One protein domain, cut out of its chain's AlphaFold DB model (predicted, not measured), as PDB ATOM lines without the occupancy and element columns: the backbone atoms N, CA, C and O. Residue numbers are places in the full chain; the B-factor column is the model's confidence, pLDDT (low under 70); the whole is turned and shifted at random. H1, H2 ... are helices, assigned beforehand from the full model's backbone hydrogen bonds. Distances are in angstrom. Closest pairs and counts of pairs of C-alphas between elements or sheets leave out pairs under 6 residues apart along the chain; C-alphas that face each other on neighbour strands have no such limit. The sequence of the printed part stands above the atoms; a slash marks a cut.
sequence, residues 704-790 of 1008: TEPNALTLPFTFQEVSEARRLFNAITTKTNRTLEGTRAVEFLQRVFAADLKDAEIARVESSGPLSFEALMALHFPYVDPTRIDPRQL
ATOM      1  N   THR A 704       0.277  35.781  19.397       71.56
ATOM      2  CA  THR A 704      -0.535  34.766  20.089       71.56
ATOM      3  C   THR A 704      -1.857  35.316  20.617       71.56
ATOM      4  O   THR A 704      -2.598  34.578  21.261       71.56
ATOM      5  N   GLU A 705      -2.168  36.592  20.376       75.38
ATOM      6  CA  GLU A 705      -3.387  37.219  20.883       75.38
ATOM      7  C   GLU A 705      -4.548  37.079  19.881       75.38
ATOM      8  O   GLU A 705      -4.465  37.579  18.754       75.38
ATOM      9  N   PRO A 706      -5.673  36.451  20.274       65.75
ATOM     10  CA  PRO A 706      -6.812  36.257  19.380       65.75
ATOM     11  C   PRO A 706      -7.511  37.573  19.006       65.75
ATOM     12  O   PRO A 706      -8.087  37.647  17.925       65.75
ATOM     13  N   ASN A 707      -7.394  38.626  19.826       64.62
ATOM     14  CA  ASN A 707      -8.081  39.916  19.650       64.62
ATOM     15  C   ASN A 707      -7.157  41.065  19.191       64.62
ATOM     16  O   ASN A 707      -7.492  42.236  19.375       64.62
ATOM     17  N   ALA A 708      -5.987  40.764  18.620       63.28
ATOM     18  CA  ALA A 708      -5.057  41.797  18.168       63.28
ATOM     19  C   ALA A 708      -5.685  42.701  17.081       63.28
ATOM     20  O   ALA A 708      -6.176  42.220  16.060       63.28
ATOM     21  N   LEU A 709      -5.635  44.023  17.300       58.19
ATOM     22  CA  LEU A 709      -6.297  45.050  16.474       58.19
ATOM     23  C   LEU A 709      -5.647  45.283  15.101       58.19
ATOM     24  O   LEU A 709      -6.262  45.879  14.219       58.19
ATOM     25  N   THR A 710      -4.392  44.871  14.926       62.31
ATOM     26  CA  THR A 710      -3.613  45.081  13.698       62.31
ATOM     27  C   THR A 710      -2.931  43.787  13.286       62.31
ATOM     28  O   THR A 710      -2.662  42.925  14.125       62.31
ATOM     29  N   LEU A 711      -2.671  43.629  11.986       67.69
ATOM     30  CA  LEU A 711      -1.916  42.477  11.503       67.69
ATOM     31  C   LEU A 711      -0.483  42.488  12.075       67.69
ATOM     32  O   LEU A 711       0.152  43.548  12.122       67.69
ATOM     33  N   PRO A 712       0.072  41.317  12.444       71.94
ATOM     34  CA  PRO A 712       1.442  41.211  12.952       71.94
ATOM     35  C   PRO A 712       2.509  41.571  11.898       71.94
ATOM     36  O   PRO A 712       3.667  41.815  12.240       71.94
ATOM     37  N   PHE A 713       2.129  41.632  10.617       74.25
ATOM     38  CA  PHE A 713       2.970  42.008   9.481       74.25
ATOM     39  C   PHE A 713       2.147  42.700   8.384       74.25
ATOM     40  O   PHE A 713       0.944  42.483   8.250       74.25
ATOM     41  N   THR A 714       2.814  43.523   7.581       70.19
ATOM     42  CA  THR A 714       2.256  44.146   6.368       70.19
ATOM     43  C   THR A 714       2.275  43.172   5.188       70.19
ATOM     44  O   THR A 714       3.088  42.244   5.143       70.19
ATOM     45  N   PHE A 715       1.448  43.415   4.172       66.44
ATOM     46  CA  PHE A 715       1.393  42.553   2.984       66.44
ATOM     47  C   PHE A 715       2.737  42.459   2.237       66.44
ATOM     48  O   PHE A 715       3.137  41.387   1.777       66.44
ATOM     49  N   GLN A 716       3.496  43.558   2.197       67.38
ATOM     50  CA  GLN A 716       4.826  43.584   1.581       67.38
ATOM     51  C   GLN A 716       5.877  42.811   2.408       67.38
ATOM     52  O   GLN A 716       6.744  42.164   1.819       67.38
ATOM     53  N   GLU A 717       5.774  42.786   3.744       76.38
ATOM     54  CA  GLU A 717       6.641  41.948   4.597       76.38
ATOM     55  C   GLU A 717       6.393  40.453   4.356       76.38
ATOM     56  O   GLU A 717       7.338  39.667   4.334       76.38
ATOM     57  N   VAL A 718       5.147  40.048   4.095       75.81
ATOM     58  CA  VAL A 718       4.811  38.643   3.802       75.81
ATOM     59  C   VAL A 718       5.360  38.193   2.456       75.81
ATOM     60  O   VAL A 718       5.908  37.094   2.356       75.81
ATOM     61  N   SER A 719       5.255  39.037   1.429       72.31
ATOM     62  CA  SER A 719       5.847  38.755   0.118       72.31
ATOM     63  C   SER A 719       7.366  38.567   0.217       72.31
ATOM     64  O   SER A 719       7.924  37.623  -0.347       72.31
ATOM     65  N   GLU A 720       8.041  39.415   0.998       76.00
ATOM     66  CA  GLU A 720       9.485  39.312   1.221       76.00
ATOM     67  C   GLU A 720       9.879  38.083   2.048       76.00
ATOM     68  O   GLU A 720      10.803  37.358   1.670       76.00
ATOM     69  N   ALA A 721       9.143  37.776   3.117       79.56
ATOM     70  CA  ALA A 721       9.358  36.558   3.897       79.56
ATOM     71  C   ALA A 721       9.169  35.294   3.037       79.56
ATOM     72  O   ALA A 721       9.973  34.365   3.119       79.56
ATOM     73  N   ARG A 722       8.165  35.281   2.150       80.38
ATOM     74  CA  ARG A 722       7.916  34.191   1.192       80.38
ATOM     75  C   ARG A 722       9.046  34.056   0.170       80.38
ATOM     76  O   ARG A 722       9.448  32.940  -0.160       80.38
ATOM     77  N   ARG A 723       9.587  35.175  -0.323       77.62
ATOM     78  CA  ARG A 723      10.752  35.181  -1.224       77.62
ATOM     79  C   ARG A 723      11.983  34.578  -0.546       77.62
ATOM     80  O   ARG A 723      12.634  33.722  -1.140       77.62
ATOM     81  N   LEU A 724      12.268  34.986   0.693       77.56
ATOM     82  CA  LEU A 724      13.380  34.450   1.487       77.56
ATOM     83  C   LEU A 724      13.196  32.962   1.794       77.56
ATOM     84  O   LEU A 724      14.145  32.194   1.666       77.56
ATOM     85  N   PHE A 725      11.975  32.544   2.130       80.50
ATOM     86  CA  PHE A 725      11.643  31.139   2.346       80.50
ATOM     87  C   PHE A 725      11.962  30.303   1.100       80.50
ATOM     88  O   PHE A 725      12.745  29.359   1.172       80.50
ATOM     89  N   ASN A 726      11.469  30.723  -0.070       79.00
ATOM     90  CA  ASN A 726      11.721  30.030  -1.336       79.00
ATOM     91  C   ASN A 726      13.212  29.979  -1.720       79.00
ATOM     92  O   ASN A 726      13.640  29.022  -2.363       79.00
ATOM     93  N   ALA A 727      14.006  30.986  -1.334       74.44
ATOM     94  CA  ALA A 727      15.447  31.018  -1.591       74.44
ATOM     95  C   ALA A 727      16.240  30.016  -0.728       74.44
ATOM     96  O   ALA A 727      17.300  29.557  -1.150       74.44
ATOM     97  N   ILE A 728      15.735  29.680   0.464       74.94
ATOM     98  CA  ILE A 728      16.383  28.760   1.413       74.94
ATOM     99  C   ILE A 728      15.926  27.307   1.179       74.94
ATOM    100  O   ILE A 728      16.668  26.367   1.468       74.94
ATOM    101  N   THR A 729      14.725  27.103   0.628       76.12
ATOM    102  CA  THR A 729      14.178  25.765   0.341       76.12
ATOM    103  C   THR A 729      14.856  25.075  -0.849       76.12
ATOM    104  O   THR A 729      15.259  25.716  -1.821       76.12
ATOM    105  N   THR A 730      14.933  23.742  -0.823       60.00
ATOM    106  CA  THR A 730      15.421  22.940  -1.955       60.00
ATOM    107  C   THR A 730      14.427  22.968  -3.125       60.00
ATOM    108  O   THR A 730      13.209  22.955  -2.935       60.00
ATOM    109  N   LYS A 731      14.950  23.005  -4.365       58.34
ATOM    110  CA  LYS A 731      14.175  23.206  -5.611       58.34
ATOM    111  C   LYS A 731      13.034  22.206  -5.844       58.34
ATOM    112  O   LYS A 731      12.159  22.499  -6.650       58.34
ATOM    113  N   THR A 732      13.056  21.045  -5.196       55.72
ATOM    114  CA  THR A 732      12.151  19.934  -5.501       55.72
ATOM    115  C   THR A 732      10.810  20.009  -4.770       55.72
ATOM    116  O   THR A 732       9.812  19.711  -5.411       55.72
ATOM    117  N   ASN A 733      10.743  20.481  -3.512       63.06
ATOM    118  CA  ASN A 733       9.491  20.471  -2.722       63.06
ATOM    119  C   ASN A 733       9.110  21.796  -2.021       63.06
ATOM    120  O   ASN A 733       8.014  21.877  -1.479       63.06
ATOM    121  N   ARG A 734       9.953  22.846  -2.035       76.69
ATOM    122  CA  ARG A 734       9.679  24.146  -1.363       76.69
ATOM    123  C   ARG A 734       9.233  24.027   0.113       76.69
ATOM    124  O   ARG A 734       8.339  24.747   0.550       76.69
ATOM    125  N   THR A 735       9.856  23.140   0.887       81.19
ATOM    126  CA  THR A 735       9.583  22.949   2.326       81.19
ATOM    127  C   THR A 735      10.844  23.138   3.176       81.19
ATOM    128  O   THR A 735      11.964  22.971   2.687       81.19
ATOM    129  N   LEU A 736      10.667  23.516   4.449       82.88
ATOM    130  CA  LEU A 736      11.730  23.558   5.466       82.88
ATOM    131  C   LEU A 736      11.420  22.557   6.587       82.88
ATOM    132  O   LEU A 736      10.261  22.383   6.956       82.88
ATOM    133  N   GLU A 737      12.458  21.929   7.142       80.69
ATOM    134  CA  GLU A 737      12.354  20.901   8.191       80.69
ATOM    135  C   GLU A 737      13.240  21.226   9.401       80.69
ATOM    136  O   GLU A 737      14.325  21.807   9.257       80.69
ATOM    137  N   GLY A 738      12.786  20.806  10.587       77.75
ATOM    138  CA  GLY A 738      13.582  20.762  11.815       77.75
ATOM    139  C   GLY A 738      14.211  22.103  12.206       77.75
ATOM    140  O   GLY A 738      13.591  23.168  12.124       77.75
ATOM    141  N   THR A 739      15.493  22.056  12.569       77.56
ATOM    142  CA  THR A 739      16.303  23.215  12.974       77.56
ATOM    143  C   THR A 739      16.356  24.325  11.922       77.56
ATOM    144  O   THR A 739      16.460  25.492  12.285       77.56
ATOM    145  N   ARG A 740      16.214  24.026  10.622       78.94
ATOM    146  CA  ARG A 740      16.203  25.065   9.570       78.94
ATOM    147  C   ARG A 740      14.926  25.903   9.573       78.94
ATOM    148  O   ARG A 740      14.986  27.087   9.245       78.94
ATOM    149  N   ALA A 741      13.786  25.319   9.946       80.38
ATOM    150  CA  ALA A 741      12.529  26.054  10.096       80.38
ATOM    151  C   ALA A 741      12.559  26.956  11.345       80.38
ATOM    152  O   ALA A 741      12.123  28.108  11.286       80.38
ATOM    153  N   VAL A 742      13.156  26.474  12.440       81.12
ATOM    154  CA  VAL A 742      13.389  27.260  13.666       81.12
ATOM    155  C   VAL A 742      14.359  28.416  13.401       81.12
ATOM    156  O   VAL A 742      14.038  29.565  13.709       81.12
ATOM    157  N   GLU A 743      15.497  28.149  12.748       81.25
ATOM    158  CA  GLU A 743      16.457  29.187  12.351       81.25
ATOM    159  C   GLU A 743      15.822  30.229  11.424       81.25
ATOM    160  O   GLU A 743      16.123  31.417  11.539       81.25
ATOM    161  N   PHE A 744      14.938  29.809  10.511       84.75
ATOM    162  CA  PHE A 744      14.191  30.732   9.662       84.75
ATOM    163  C   PHE A 744      13.313  31.659  10.508       84.75
ATOM    164  O   PHE A 744      13.421  32.874  10.368       84.75
ATOM    165  N   LEU A 745      12.504  31.126  11.431       82.88
ATOM    166  CA  LEU A 745      11.619  31.935  12.281       82.88
ATOM    167  C   LEU A 745      12.393  32.914  13.179       82.88
ATOM    168  O   LEU A 745      12.065  34.104  13.224       82.88
ATOM    169  N   GLN A 746      13.457  32.447  13.836       81.50
ATOM    170  CA  GLN A 746      14.293  33.287  14.701       81.50
ATOM    171  C   GLN A 746      15.005  34.389  13.912       81.50
ATOM    172  O   GLN A 746      15.067  35.531  14.365       81.50
ATOM    173  N   ARG A 747      15.517  34.087  12.711       76.56
ATOM    174  CA  ARG A 747      16.300  35.052  11.923       76.56
ATOM    175  C   ARG A 747      15.435  36.009  11.089       76.56
ATOM    176  O   ARG A 747      15.807  37.171  10.951       76.56
ATOM    177  N   VAL A 748      14.292  35.562  10.561       80.44
ATOM    178  CA  VAL A 748      13.398  36.358   9.687       80.44
ATOM    179  C   VAL A 748      12.461  37.267  10.481       80.44
ATOM    180  O   VAL A 748      12.141  38.366  10.025       80.44
ATOM    181  N   PHE A 749      12.053  36.856  11.683       78.06
ATOM    182  CA  PHE A 749      11.117  37.630  12.506       78.06
ATOM    183  C   PHE A 749      11.733  38.198  13.785       78.06
ATOM    184  O   PHE A 749      11.032  38.917  14.498       78.06
ATOM    185  N   ALA A 750      13.016  37.916  14.060       71.06
ATOM    186  CA  ALA A 750      13.669  38.224  15.338       71.06
ATOM    187  C   ALA A 750      12.852  37.698  16.537       71.06
ATOM    188  O   ALA A 750      12.730  38.357  17.567       71.06
ATOM    189  N   ALA A 751      12.228  36.532  16.351       68.88
ATOM    190  CA  ALA A 751      11.307  35.932  17.299       68.88
ATOM    191  C   ALA A 751      12.068  35.269  18.452       68.88
ATOM    192  O   ALA A 751      12.872  34.368  18.217       68.88
ATOM    193  N   ASP A 752      11.746  35.657  19.684       70.62
ATOM    194  CA  ASP A 752      12.106  34.879  20.867       70.62
ATOM    195  C   ASP A 752      11.135  33.685  20.947       70.62
ATOM    196  O   ASP A 752       9.920  33.856  21.119       70.62
ATOM    197  N   LEU A 753      11.633  32.486  20.642       76.38
ATOM    198  CA  LEU A 753      10.845  31.251  20.633       76.38
ATOM    199  C   LEU A 753      11.056  30.541  21.966       76.38
ATOM    200  O   LEU A 753      12.191  30.279  22.351       76.38
ATOM    201  N   LYS A 754       9.964  30.190  22.645       81.88
ATOM    202  CA  LYS A 754      10.032  29.372  23.864       81.88
ATOM    203  C   LYS A 754      10.389  27.927  23.495       81.88
ATOM    204  O   LYS A 754       9.972  27.454  22.438       81.88
ATOM    205  N   ASP A 755      11.045  27.196  24.394       79.00
ATOM    206  CA  ASP A 755      11.492  25.807  24.154       79.00
ATOM    207  C   ASP A 755      10.362  24.872  23.677       79.00
ATOM    208  O   ASP A 755      10.558  24.024  22.809       79.00
ATOM    209  N   ALA A 756       9.136  25.084  24.169       75.50
ATOM    210  CA  ALA A 756       7.955  24.333  23.740       75.50
ATOM    211  C   ALA A 756       7.539  24.608  22.276       75.50
ATOM    212  O   ALA A 756       7.038  23.712  21.597       75.50
ATOM    213  N   GLU A 757       7.736  25.830  21.767       74.69
ATOM    214  CA  GLU A 757       7.461  26.177  20.364       74.69
ATOM    215  C   GLU A 757       8.536  25.605  19.433       74.69
ATOM    216  O   GLU A 757       8.204  25.135  18.345       74.69
ATOM    217  N   ILE A 758       9.798  25.591  19.881       81.06
ATOM    218  CA  ILE A 758      10.925  24.978  19.159       81.06
ATOM    219  C   ILE A 758      10.660  23.482  18.965       81.06
ATOM    220  O   ILE A 758      10.623  23.013  17.827       81.06
ATOM    221  N   ALA A 759      10.340  22.765  20.047       79.81
ATOM    222  CA  ALA A 759      10.017  21.339  19.993       79.81
ATOM    223  C   ALA A 759       8.805  21.037  19.087       79.81
ATOM    224  O   ALA A 759       8.779  20.025  18.382       79.81
ATOM    225  N   ARG A 760       7.800  21.927  19.058       79.88
ATOM    226  CA  ARG A 760       6.623  21.790  18.184       79.88
ATOM    227  C   ARG A 760       6.977  21.954  16.704       79.88
ATOM    228  O   ARG A 760       6.498  21.180  15.883       79.88
ATOM    229  N   VAL A 761       7.804  22.939  16.352       81.00
ATOM    230  CA  VAL A 761       8.248  23.151  14.960       81.00
ATOM    231  C   VAL A 761       9.127  21.988  14.494       81.00
ATOM    232  O   VAL A 761       8.938  21.491  13.387       81.00
ATOM    233  N   GLU A 762      10.042  21.511  15.342       82.19
ATOM    234  CA  GLU A 762      10.959  20.417  14.997       82.19
ATOM    235  C   GLU A 762      10.249  19.072  14.799       82.19
ATOM    236  O   GLU A 762      10.649  18.289  13.938       82.19
ATOM    237  N   SER A 763       9.162  18.826  15.535       79.06
ATOM    238  CA  SER A 763       8.358  17.599  15.428       79.06
ATOM    239  C   SER A 763       7.323  17.607  14.293       79.06
ATOM    240  O   SER A 763       6.740  16.565  14.003       79.06
ATOM    241  N   SER A 764       7.102  18.745  13.620       76.62
ATOM    242  CA  SER A 764       6.036  18.910  12.614       76.62
ATOM    243  C   SER A 764       6.386  18.414  11.195       76.62
ATOM    244  O   SER A 764       5.525  18.445  10.316       76.62
ATOM    245  N   GLY A 765       7.617  17.948  10.946       76.75
ATOM    246  CA  GLY A 765       8.055  17.479   9.619       76.75
ATOM    247  C   GLY A 765       8.233  18.607   8.579       76.75
ATOM    248  O   GLY A 765       8.444  19.759   8.966       76.75
ATOM    249  N   PRO A 766       8.203  18.310   7.260       80.38
ATOM    250  CA  PRO A 766       8.350  19.313   6.201       80.38
ATOM    251  C   PRO A 766       7.180  20.286   6.157       80.38
ATOM    252  O   PRO A 766       6.068  19.933   5.767       80.38
ATOM    253  N   LEU A 767       7.457  21.546   6.479       81.88
ATOM    254  CA  LEU A 767       6.468  22.617   6.468       81.88
ATOM    255  C   LEU A 767       6.612  23.466   5.201       81.88
ATOM    256  O   LEU A 767       7.713  23.904   4.854       81.88
ATOM    257  N   SER A 768       5.491  23.720   4.516       83.81
ATOM    258  CA  SER A 768       5.389  24.771   3.495       83.81
ATOM    259  C   SER A 768       5.398  26.158   4.149       83.81
ATOM    260  O   SER A 768       5.237  26.282   5.366       83.81
ATOM    261  N   PHE A 769       5.557  27.221   3.353       82.12
ATOM    262  CA  PHE A 769       5.530  28.592   3.873       82.12
ATOM    263  C   PHE A 769       4.223  28.876   4.626       82.12
ATOM    264  O   PHE A 769       4.248  29.389   5.740       82.12
ATOM    265  N   GLU A 770       3.085  28.491   4.047       78.56
ATOM    266  CA  GLU A 770       1.755  28.674   4.631       78.56
ATOM    267  C   GLU A 770       1.594  27.901   5.944       78.56
ATOM    268  O   GLU A 770       1.100  28.460   6.921       78.56
ATOM    269  N   ALA A 771       2.062  26.648   5.993       77.19
ATOM    270  CA  ALA A 771       1.985  25.823   7.196       77.19
ATOM    271  C   ALA A 771       2.878  26.374   8.320       77.19
ATOM    272  O   ALA A 771       2.454  26.446   9.474       77.19
ATOM    273  N   LEU A 772       4.090  26.832   7.983       83.44
ATOM    274  CA  LEU A 772       5.014  27.436   8.943       83.44
ATOM    275  C   LEU A 772       4.481  28.773   9.487       83.44
ATOM    276  O   LEU A 772       4.588  29.033  10.686       83.44
ATOM    277  N   MET A 773       3.882  29.612   8.631       82.25
ATOM    278  CA  MET A 773       3.277  30.879   9.058       82.25
ATOM    279  C   MET A 773       2.034  30.659   9.921       82.25
ATOM    280  O   MET A 773       1.905  31.327  10.943       82.25
ATOM    281  N   ALA A 774       1.167  29.702   9.577       75.62
ATOM    282  CA  ALA A 774      -0.002  29.358  10.389       75.62
ATOM    283  C   ALA A 774       0.392  28.806  11.772       75.62
ATOM    284  O   ALA A 774      -0.255  29.108  12.770       75.62
ATOM    285  N   LEU A 775       1.491  28.046  11.855       78.44
ATOM    286  CA  LEU A 775       1.998  27.521  13.124       78.44
ATOM    287  C   LEU A 775       2.606  28.616  14.019       78.44
ATOM    288  O   LEU A 775       2.515  28.526  15.246       78.44
ATOM    289  N   HIS A 776       3.244  29.631  13.427       80.69
ATOM    290  CA  HIS A 776       3.865  30.733  14.170       80.69
ATOM    291  C   HIS A 776       2.887  31.878  14.494       80.69
ATOM    292  O   HIS A 776       3.032  32.537  15.524       80.69
ATOM    293  N   PHE A 777       1.870  32.087  13.654       80.38
ATOM    294  CA  PHE A 777       0.839  33.113  13.804       80.38
ATOM    295  C   PHE A 777      -0.573  32.499  13.704       80.38
ATOM    296  O   PHE A 777      -1.271  32.683  12.705       80.38
ATOM    297  N   PRO A 778      -1.019  31.768  14.741       69.62
ATOM    298  CA  PRO A 778      -2.223  30.933  14.679       69.62
ATOM    299  C   PRO A 778      -3.544  31.714  14.586       69.62
ATOM    300  O   PRO A 778      -4.557  31.141  14.200       69.62
ATOM    301  N   TYR A 779      -3.543  33.008  14.922       69.62
ATOM    302  CA  TYR A 779      -4.742  33.857  14.954       69.62
ATOM    303  C   TYR A 779      -4.729  34.969  13.893       69.62
ATOM    304  O   TYR A 779      -5.327  36.026  14.092       69.62
ATOM    305  N   VAL A 780      -4.017  34.775  12.777       65.00
ATOM    306  CA  VAL A 780      -4.025  35.736  11.661       65.00
ATOM    307  C   VAL A 780      -5.322  35.601  10.876       65.00
ATOM    308  O   VAL A 780      -5.591  34.566  10.278       65.00
ATOM    309  N   ASP A 781      -6.100  36.680  10.863       59.91
ATOM    310  CA  ASP A 781      -7.332  36.796  10.092       59.91
ATOM    311  C   ASP A 781      -7.121  37.812   8.949       59.91
ATOM    312  O   ASP A 781      -6.784  38.969   9.229       59.91
ATOM    313  N   PRO A 782      -7.298  37.415   7.671       50.66
ATOM    314  CA  PRO A 782      -7.130  38.300   6.517       50.66
ATOM    315  C   PRO A 782      -8.145  39.455   6.473       50.66
ATOM    316  O   PRO A 782      -7.983  40.368   5.665       50.66
ATOM    317  N   THR A 783      -9.170  39.452   7.333       47.66
ATOM    318  CA  THR A 783     -10.108  40.576   7.491       47.66
ATOM    319  C   THR A 783      -9.552  41.734   8.335       47.66
ATOM    320  O   THR A 783     -10.165  42.803   8.371       47.66
ATOM    321  N   ARG A 784      -8.387  41.576   8.985       56.31
ATOM    322  CA  ARG A 784      -7.744  42.613   9.821       56.31
ATOM    323  C   ARG A 784      -7.012  43.676   8.987       56.31
ATOM    324  O   ARG A 784      -6.564  43.427   7.873       56.31
ATOM    325  N   ILE A 785      -6.878  44.878   9.552       53.16
ATOM    326  CA  ILE A 785      -6.389  46.085   8.859       53.16
ATOM    327  C   ILE A 785      -4.870  46.022   8.612       53.16
ATOM    328  O   ILE A 785      -4.104  45.733   9.538       53.16
ATOM    329  N   ASP A 786      -4.427  46.352   7.385       56.97
ATOM    330  CA  ASP A 786      -3.001  46.553   7.077       56.97
ATOM    331  C   ASP A 786      -2.480  47.794   7.836       56.97
ATOM    332  O   ASP A 786      -3.007  48.895   7.645       56.97
ATOM    333  N   PRO A 787      -1.425  47.659   8.663       55.75
ATOM    334  CA  PRO A 787      -0.850  48.753   9.447       55.75
ATOM    335  C   PRO A 787      -0.464  50.013   8.651       55.75
ATOM    336  O   PRO A 787      -0.371  51.090   9.230       55.75
ATOM    337  N   ARG A 788      -0.223  49.911   7.337       54.91
ATOM    338  CA  ARG A 788       0.137  51.055   6.471       54.91
ATOM    339  C   ARG A 788      -1.046  51.920   6.053       54.91
ATOM    340  O   ARG A 788      -0.843  52.980   5.471       54.91
ATOM    341  N   GLN A 789      -2.266  51.461   6.306       48.78
ATOM    342  CA  GLN A 789      -3.493  52.137   5.895       48.78
ATOM    343  C   GLN A 789      -4.044  53.108   6.950       48.78
ATOM    344  O   GLN A 789      -5.137  53.636   6.740       48.78
ATOM    345  N   LEU A 790      -3.308  53.327   8.043       49.38
ATOM    346  CA  LEU A 790      -3.663  54.201   9.159       49.38
ATOM    347  C   LEU A 790      -2.577  55.277   9.330       49.38
ATOM    348  O   LEU A 790      -1.396  54.939   9.448       49.38
TER     349      LEU A 790
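This is residues 704 to 790 of the 1008 residues of an uncharacterized protein of Trypanosoma theileri (UniProt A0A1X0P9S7). Four helices form a loose-knit group with few contacts: the longest, H1, runs along one side, H3 is at the opposite side, and H2 and H4, nearly at right angles to each other, stand between them. The end stretch, residues 777 to 790, has no named element and runs past the beginning of H1 to one end of the longest dimension. The printed part has 87 residues with four named helices, in the order H1, H2, H3, H4, and no named strand. The class is all helix, though under half of the residues, 42 of 87, are in named elements. The whole is compact, with a radius of gyration of the C-alphas of 13.4 A and spans of 38 by 29 by 20 A.

The printed part begins at Thr 704, with its C-alpha at (-0.535, 34.766, 20.089). H1, residues 715 to 728, starts at C-alpha 715 at (1.393, 42.553, 2.984) and is 20.4 A long from first to last C-alpha. H2, residues 739 to 749, is 15.3 A long. H3 is residues 755 to 763, and its length is 12.4 A. H4, residues 769 to 776, is 10.6 A long and ends at C-alpha 776 at (3.865, 30.733, 14.170).

H1 and H2 are close but not clearly touching, at a shallow tilt of 31 degrees, opposite ways; their closest C-alphas, of Ala 721 and Val 748, are 7.1 A apart. H2 and H3 touch, with the C-alphas of Thr 739 and Glu 762 closest at 6.4 A; they run opposite ways at a steep tilt of 54 degrees. H4 is close to but not clearly touching H1, H2 and H3. Its closest C-alphas to H1 are those of Phe 769 and Arg 722, 6.7 A apart, and the two helices run opposite ways at a steep tilt of 68 degrees, only just short of about perpendicular. H4 is about perpendicular to H2, at 78 degrees, and their closest C-alphas, of Leu 772 and Ala 741, are 7.7 A apart. H3 and H4 run opposite ways at a shallow tilt of 29 degrees, with the C-alphas of Val 761 and Leu 775 closest at 7.8 A. H1 and H3 are apart. In H1, H2, H3 and H4 every O i to N i+4 pair is within hydrogen-bond range.

The two C-alphas farthest apart, of Thr 732 and Leu 790, are 40.5 A from each other. The printed part has no cut. The links H2 to H3 and H3 to H4 are tight, H1 to H2 is short, and no link is long. The mean pLDDT of the printed part is 72.8; 26 residues are under 70, among them residues 706 to 711, 730 to 733 and 778 to 790.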